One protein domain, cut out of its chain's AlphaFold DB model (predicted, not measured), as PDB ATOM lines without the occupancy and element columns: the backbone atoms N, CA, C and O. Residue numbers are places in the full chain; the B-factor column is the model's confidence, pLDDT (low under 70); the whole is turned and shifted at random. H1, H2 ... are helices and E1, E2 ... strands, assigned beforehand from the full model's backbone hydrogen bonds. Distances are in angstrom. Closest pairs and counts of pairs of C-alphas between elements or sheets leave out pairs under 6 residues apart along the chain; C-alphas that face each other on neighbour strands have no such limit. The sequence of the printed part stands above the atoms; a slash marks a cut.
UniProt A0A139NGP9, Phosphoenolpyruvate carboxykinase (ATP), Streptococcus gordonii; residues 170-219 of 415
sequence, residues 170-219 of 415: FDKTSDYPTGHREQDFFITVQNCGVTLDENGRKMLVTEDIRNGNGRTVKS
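Overview. This is residues 170 to 219 of the 415 residues of the protein "Phosphoenolpyruvate carboxykinase (ATP)" of Streptococcus gordonii (UniProt A0A139NGP9). A small three-stranded sheet, E1, E5 and E2, makes one end of the domain, and the hairpin of E3 and E4 reaches away from it to make the other end. The short helix H1 sits at the start of E2 and only grazes the sheet. The 50 printed residues hold one named helix and five named strands, in the order E1, H1, E2, E3, E4, E5; the class is mostly strand, and both sheets are antiparallel. The whole is compact, with a radius of gyration of the C-alphas of 10.1 A and spans of 30 by 23 by 15 A.

Along the chain. Find C-alpha 170 at (-25.645, -8.795, -31.323), where E1, residues 170 to 172, begins. E5, residues 215 to 218, ends at C-alpha 218, (-29.920, -8.790, -35.864). E2, residues 186 to 190, spans 10.8 A and follows H1, residues 181 to 185. E3, residues 193 to 196, spans 10.5 A, and E4, residues 202 to 205, spans 9.7 A.

Arrangement. Look first at inner strand E5: N 171 of E1 and O 216 are 3.1 A apart, and N 190 of E2 and O 215 are 2.8 A apart, both within hydrogen-bond range. E1, H1 and E2 form a split strand-helix-strand unit, two strands running the same way with E5 between them, and its crossover is right-handed. H1 grazes the sheet with residues 182 to 185; its closest C-alphas to E5 are those of Phe 185 and Lys 218, 5.6 A apart. In H1, 0 of 1 O i to N i+4 pairs and 2 of 2 O i to N i+3 pairs are within range. In the hairpin E3 and E4, N 195 and O 203 are 2.8 A apart. E2 and E3 are apart.

Size, cuts and confidence. The two C-alphas farthest apart, those of Phe 170 and Asn 199, are 29.8 A apart. The printed part has no cut, no link is long, and no printed residue is under 70 in pLDDT.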
ATOM      1  N   PHE A 170     -26.734  -7.844 -31.054       93.56
ATOM      2  CA  PHE A 170     -25.645  -8.795 -31.323       93.56
ATOM      3  C   PHE A 170     -25.863 -10.108 -30.569       93.56
ATOM      4  O   PHE A 170     -25.208 -10.427 -29.566       93.56
ATOM      5  N   ASP A 171     -26.842 -10.862 -31.047       91.62
ATOM      6  CA  ASP A 171     -27.396 -11.997 -30.321       91.62
ATOM      7  C   ASP A 171     -26.629 -13.290 -30.590       91.62
ATOM      8  O   ASP A 171     -25.934 -13.430 -31.600       91.62
ATOM      9  N   LYS A 172     -26.783 -14.256 -29.679       90.88
ATOM     10  CA  LYS A 172     -26.358 -15.635 -29.918       90.88
ATOM     11  C   LYS A 172     -27.298 -16.281 -30.922       90.88
ATOM     12  O   LYS A 172     -28.513 -16.212 -30.769       90.88
ATOM     13  N   THR A 173     -26.749 -16.941 -31.932       93.12
ATOM     14  CA  THR A 173     -27.570 -17.647 -32.920       93.12
ATOM     15  C   THR A 173     -28.157 -18.934 -32.363       93.12
ATOM     16  O   THR A 173     -29.222 -19.335 -32.813       93.12
ATOM     17  N   SER A 174     -27.532 -19.544 -31.353       90.62
ATOM     18  CA  SER A 174     -28.034 -20.766 -30.717       90.62
ATOM     19  C   SER A 174     -29.362 -20.575 -29.974       90.62
ATOM     20  O   SER A 174     -30.084 -21.548 -29.772       90.62
ATOM     21  N   ASP A 175     -29.740 -19.330 -29.662       88.75
ATOM     22  CA  ASP A 175     -31.069 -18.985 -29.139       88.75
ATOM     23  C   ASP A 175     -32.166 -19.029 -30.231       88.75
ATOM     24  O   ASP A 175     -33.359 -18.951 -29.934       88.75
ATOM     25  N   TYR A 176     -31.774 -19.164 -31.504       92.06
ATOM     26  CA  TYR A 176     -32.638 -19.102 -32.681       92.06
ATOM     27  C   TYR A 176     -32.350 -20.278 -33.629       92.06
ATOM     28  O   TYR A 176     -31.753 -20.062 -34.688       92.06
ATOM     29  N   PRO A 177     -32.775 -21.508 -33.278       90.06
ATOM     30  CA  PRO A 177     -32.487 -22.710 -34.060       90.06
ATOM     31  C   PRO A 177     -33.017 -22.614 -35.494       90.06
ATOM     32  O   PRO A 177     -33.869 -21.781 -35.811       90.06
ATOM     33  N   THR A 178     -32.521 -23.486 -36.366       85.56
ATOM     34  CA  THR A 178     -32.833 -23.501 -37.802       85.56
ATOM     35  C   THR A 178     -34.343 -23.417 -38.064       85.56
ATOM     36  O   THR A 178     -35.114 -24.236 -37.568       85.56
ATOM     37  N   GLY A 179     -34.771 -22.421 -38.850       84.69
ATOM     38  CA  GLY A 179     -36.189 -22.175 -39.156       84.69
ATOM     39  C   GLY A 179     -36.922 -21.267 -38.158       84.69
ATOM     40  O   GLY A 179     -38.116 -21.016 -38.315       84.69
ATOM     41  N   HIS A 180     -36.237 -20.746 -37.137       91.81
ATOM     42  CA  HIS A 180     -36.818 -19.771 -36.220       91.81
ATOM     43  C   HIS A 180     -37.110 -18.437 -36.929       91.81
ATOM     44  O   HIS A 180     -36.238 -17.875 -37.585       91.81
ATOM     45  N   ARG A 181     -38.305 -17.864 -36.725       91.56
ATOM     46  CA  ARG A 181     -38.758 -16.619 -37.394       91.56
ATOM     47  C   ARG A 181     -37.830 -15.410 -37.228       91.56
ATOM     48  O   ARG A 181     -37.819 -14.517 -38.059       91.56
ATOM     49  N   GLU A 182     -37.069 -15.346 -36.135       91.44
ATOM     50  CA  GLU A 182     -36.128 -14.233 -35.908       91.44
ATOM     51  C   GLU A 182     -34.945 -14.258 -36.888       91.44
ATOM     52  O   GLU A 182     -34.309 -13.223 -37.075       91.44
ATOM     53  N   GLN A 183     -34.674 -15.400 -37.537       92.75
ATOM     54  CA  GLN A 183     -33.633 -15.514 -38.561       92.75
ATOM     55  C   GLN A 183     -33.917 -14.617 -39.775       92.75
ATOM     56  O   GLN A 183     -32.972 -14.138 -40.396       92.75
ATOM     57  N   ASP A 184     -35.187 -14.290 -40.050       92.94
ATOM     58  CA  ASP A 184     -35.578 -13.350 -41.114       92.94
ATOM     59  C   ASP A 184     -35.046 -11.924 -40.873       92.94
ATOM     60  O   ASP A 184     -34.982 -11.105 -41.789       92.94
ATOM     61  N   PHE A 185     -34.644 -11.619 -39.635       95.12
ATOM     62  CA  PHE A 185     -34.078 -10.332 -39.243       95.12
ATOM     63  C   PHE A 185     -32.551 -10.360 -39.116       95.12
ATOM     64  O   PHE A 185     -31.964  -9.347 -38.723       95.12
ATOM     65  N   PHE A 186     -31.887 -11.481 -39.410       95.19
ATOM     66  CA  PHE A 186     -30.427 -11.565 -39.358       95.19
ATOM     67  C   PHE A 186     -29.822 -10.795 -40.530       95.19
ATOM     68  O   PHE A 186     -30.156 -11.040 -41.687       95.19
ATOM     69  N   ILE A 187     -28.915  -9.863 -40.235       94.56
ATOM     70  CA  ILE A 187     -28.242  -9.053 -41.257       94.56
ATOM     71  C   ILE A 187     -26.861  -9.631 -41.569       94.56
ATOM     72  O   ILE A 187     -26.482  -9.771 -42.730       94.56
ATOM     73  N   THR A 188     -26.109  -9.993 -40.530       94.88
ATOM     74  CA  THR A 188     -24.838 -10.720 -40.651       94.88
ATOM     75  C   THR A 188     -24.802 -11.859 -39.645       94.88
ATOM     76  O   THR A 188     -25.493 -11.816 -38.626       94.88
ATOM     77  N   VAL A 189     -24.005 -12.891 -39.925       94.25
ATOM     78  CA  VAL A 189     -23.768 -14.021 -39.020       94.25
ATOM     79  C   VAL A 189     -22.279 -14.341 -38.950       94.25
ATOM     80  O   VAL A 189     -21.546 -14.148 -39.920       94.25
ATOM     81  N   GLN A 190     -21.832 -14.842 -37.805       93.19
ATOM     82  CA  GLN A 190     -20.459 -15.247 -37.535       93.19
ATOM     83  C   GLN A 190     -20.445 -16.585 -36.813       93.19
ATOM     84  O   GLN A 190     -21.354 -16.889 -36.047       93.19
ATOM     85  N   ASN A 191     -19.402 -17.378 -37.057       92.19
ATOM     86  CA  ASN A 191     -19.212 -18.711 -36.478       92.19
ATOM     87  C   ASN A 191     -20.337 -19.730 -36.774       92.19
ATOM     88  O   ASN A 191     -20.268 -20.861 -36.298       92.19
ATOM     89  N   CYS A 192     -21.306 -19.402 -37.631       92.56
ATOM     90  CA  CYS A 192     -22.375 -20.307 -38.053       92.56
ATOM     91  C   CYS A 192     -21.959 -21.206 -39.227       92.56
ATOM     92  O   CYS A 192     -21.170 -20.819 -40.093       92.56
ATOM     93  N   GLY A 193     -22.531 -22.409 -39.279       91.00
ATOM     94  CA  GLY A 193     -22.451 -23.276 -40.454       91.00
ATOM     95  C   GLY A 193     -23.499 -22.902 -41.505       91.00
ATOM     96  O   GLY A 193     -24.448 -22.172 -41.223       91.00
ATOM     97  N   VAL A 194     -23.349 -23.443 -42.714       91.75
ATOM     98  CA  VAL A 194     -24.371 -23.384 -43.767       91.75
ATOM     99  C   VAL A 194     -24.581 -24.795 -44.302       91.75
ATOM    100  O   VAL A 194     -23.610 -25.487 -44.606       91.75
ATOM    101  N   THR A 195     -25.838 -25.211 -44.412       91.62
ATOM    102  CA  THR A 195     -26.264 -26.476 -45.027       91.62
ATOM    103  C   THR A 195     -27.209 -26.208 -46.200       91.62
ATOM    104  O   THR A 195     -27.523 -25.054 -46.492       91.62
ATOM    105  N   LEU A 196     -27.644 -27.259 -46.893       94.00
ATOM    106  CA  LEU A 196     -28.705 -27.199 -47.895       94.00
ATOM    107  C   LEU A 196     -29.974 -27.852 -47.340       94.00
ATOM    108  O   LEU A 196     -29.888 -28.865 -46.645       94.00
ATOM    109  N   ASP A 197     -31.136 -27.279 -47.642       91.31
ATOM    110  CA  ASP A 197     -32.419 -27.944 -47.410       91.31
ATOM    111  C   ASP A 197     -32.761 -28.945 -48.529       91.31
ATOM    112  O   ASP A 197     -32.018 -29.110 -49.500       91.31
ATOM    113  N   GLU A 198     -33.915 -29.605 -48.407       93.88
ATOM    114  CA  GLU A 198     -34.435 -30.567 -49.393       93.88
ATOM    115  C   GLU A 198     -34.643 -29.977 -50.802       93.88
ATOM    116  O   GLU A 198     -34.662 -30.717 -51.783       93.88
ATOM    117  N   ASN A 199     -34.743 -28.648 -50.917       95.38
ATOM    118  CA  ASN A 199     -34.900 -27.920 -52.176       95.38
ATOM    119  C   ASN A 199     -33.565 -27.345 -52.692       95.38
ATOM    120  O   ASN A 199     -33.554 -26.573 -53.652       95.38
ATOM    121  N   GLY A 200     -32.436 -27.673 -52.054       94.75
ATOM    122  CA  GLY A 200     -31.113 -27.160 -52.414       94.75
ATOM    123  C   GLY A 200     -30.871 -25.697 -52.025       94.75
ATOM    124  O   GLY A 200     -29.927 -25.080 -52.523       94.75
ATOM    125  N   ARG A 201     -31.696 -25.111 -51.148       93.00
ATOM    126  CA  ARG A 201     -31.523 -23.740 -50.644       93.00
ATOM    127  C   ARG A 201     -30.556 -23.732 -49.469       93.00
ATOM    128  O   ARG A 201     -30.586 -24.620 -48.623       93.00
ATOM    129  N   LYS A 202     -29.711 -22.703 -49.395       92.25
ATOM    130  CA  LYS A 202     -28.773 -22.520 -48.279       92.25
ATOM    131  C   LYS A 202     -29.528 -22.158 -47.000       92.25
ATOM    132  O   LYS A 202     -30.258 -21.174 -46.992       92.25
ATOM    133  N   MET A 203     -29.277 -22.904 -45.931       90.94
ATOM    134  CA  MET A 203     -29.835 -22.692 -44.596       90.94
ATOM    135  C   MET A 203     -28.713 -22.514 -43.577       90.94
ATOM    136  O   MET A 203     -27.678 -23.176 -43.663       90.94
ATOM    137  N   LEU A 204     -28.914 -21.626 -42.607       92.69
ATOM    138  CA  LEU A 204     -27.974 -21.436 -41.506       92.69
ATOM    139  C   LEU A 204     -28.051 -22.608 -40.526       92.69
ATOM    140  O   LEU A 204     -29.140 -23.066 -40.201       92.69
ATOM    141  N   VAL A 205     -26.896 -23.037 -40.024       92.75
ATOM    142  CA  VAL A 205     -26.778 -23.927 -38.862       92.75
ATOM    143  C   VAL A 205     -26.337 -23.062 -37.688       92.75
ATOM    144  O   VAL A 205     -25.227 -22.521 -37.690       92.75
ATOM    145  N   THR A 206     -27.230 -22.891 -36.721       93.69
ATOM    146  CA  THR A 206     -27.184 -21.821 -35.706       93.69
ATOM    147  C   THR A 206     -26.919 -22.332 -34.295       93.69
ATOM    148  O   THR A 206     -26.521 -21.559 -33.428       93.69
ATOM    149  N   GLU A 207     -27.072 -23.634 -34.086       91.56
ATOM    150  CA  GLU A 207     -27.066 -24.343 -32.809       91.56
ATOM    151  C   GLU A 207     -25.647 -24.637 -32.276       91.56
ATOM    152  O   GLU A 207     -25.452 -25.595 -31.533       91.56
ATOM    153  N   ASP A 208     -24.640 -23.852 -32.678       90.50
ATOM    154  CA  ASP A 208     -23.232 -23.997 -32.263       90.50
ATOM    155  C   ASP A 208     -22.640 -25.416 -32.459       90.50
ATOM    156  O   ASP A 208     -21.710 -25.827 -31.769       90.50
ATOM    157  N   ILE A 209     -23.146 -26.176 -33.441       87.94
ATOM    158  CA  ILE A 209     -22.720 -27.568 -33.703       87.94
ATOM    159  C   ILE A 209     -21.250 -27.645 -34.152       87.94
ATOM    160  O   ILE A 209     -20.544 -28.593 -33.813       87.94
ATOM    161  N   ARG A 210     -20.788 -26.671 -34.954       82.44
ATOM    162  CA  ARG A 210     -19.428 -26.657 -35.529       82.44
ATOM    163  C   ARG A 210     -18.461 -25.762 -34.759       82.44
ATOM    164  O   ARG A 210     -17.340 -26.178 -34.491       82.44
ATOM    165  N   ASN A 211     -18.867 -24.527 -34.484       87.25
ATOM    166  CA  ASN A 211     -18.092 -23.565 -33.707       87.25
ATOM    167  C   ASN A 211     -18.985 -23.057 -32.577       87.25
ATOM    168  O   ASN A 211     -20.182 -22.877 -32.786       87.25
ATOM    169  N   GLY A 212     -18.399 -22.793 -31.412       87.19
ATOM    170  CA  GLY A 212     -19.116 -22.159 -30.310       87.19
ATOM    171  C   GLY A 212     -19.299 -20.654 -30.518       87.19
ATOM    172  O   GLY A 212     -18.522 -20.014 -31.234       87.19
ATOM    173  N   ASN A 213     -20.286 -20.083 -29.820       87.75
ATOM    174  CA  ASN A 213     -20.553 -18.643 -29.794       87.75
ATOM    175  C   ASN A 213     -20.856 -18.079 -31.195       87.75
ATOM    176  O   ASN A 213     -20.342 -17.026 -31.575       87.75
ATOM    177  N   GLY A 214     -21.691 -18.790 -31.958       93.06
ATOM    178  CA  GLY A 214     -22.319 -18.278 -33.168       93.06
ATOM    179  C   GLY A 214     -23.136 -17.032 -32.858       93.06
ATOM    180  O   GLY A 214     -23.907 -17.020 -31.892       93.06
ATOM    181  N   ARG A 215     -22.942 -15.963 -33.640       93.94
ATOM    182  CA  ARG A 215     -23.583 -14.662 -33.403       93.94
ATOM    183  C   ARG A 215     -24.071 -13.980 -34.652       93.94
ATOM    184  O   ARG A 215     -23.562 -14.213 -35.742       93.94
ATOM    185  N   THR A 216     -25.055 -13.111 -34.471       95.50
ATOM    186  CA  THR A 216     -25.666 -12.346 -35.552       95.50
ATOM    187  C   THR A 216     -25.784 -10.881 -35.187       95.50
ATOM    188  O   THR A 216     -26.140 -10.554 -34.057       95.50
ATOM    189  N   VAL A 217     -25.524  -9.994 -36.151       96.00
ATOM    190  CA  VAL A 217     -26.098  -8.647 -36.101       96.00
ATOM    191  C   VAL A 217     -27.545  -8.774 -36.568       96.00
ATOM    192  O   VAL A 217     -27.809  -8.966 -37.758       96.00
ATOM    193  N   LYS A 218     -28.481  -8.702 -35.622       94.88
ATOM    194  CA  LYS A 218     -29.920  -8.790 -35.864       94.88
ATOM    195  C   LYS A 218     -30.522  -7.393 -35.977       94.88
ATOM    196  O   LYS A 218     -30.270  -6.506 -35.160       94.88
ATOM    197  N   SER A 219     -31.353  -7.215 -36.995       93.56
ATOM    198  CA  SER A 219     -31.999  -5.951 -37.323       93.56
ATOM    199  C   SER A 219     -32.827  -5.396 -36.172       93.56
ATOM    200  O   SER A 219     -33.553  -6.129 -35.493       93.56
TER     201      SER A 219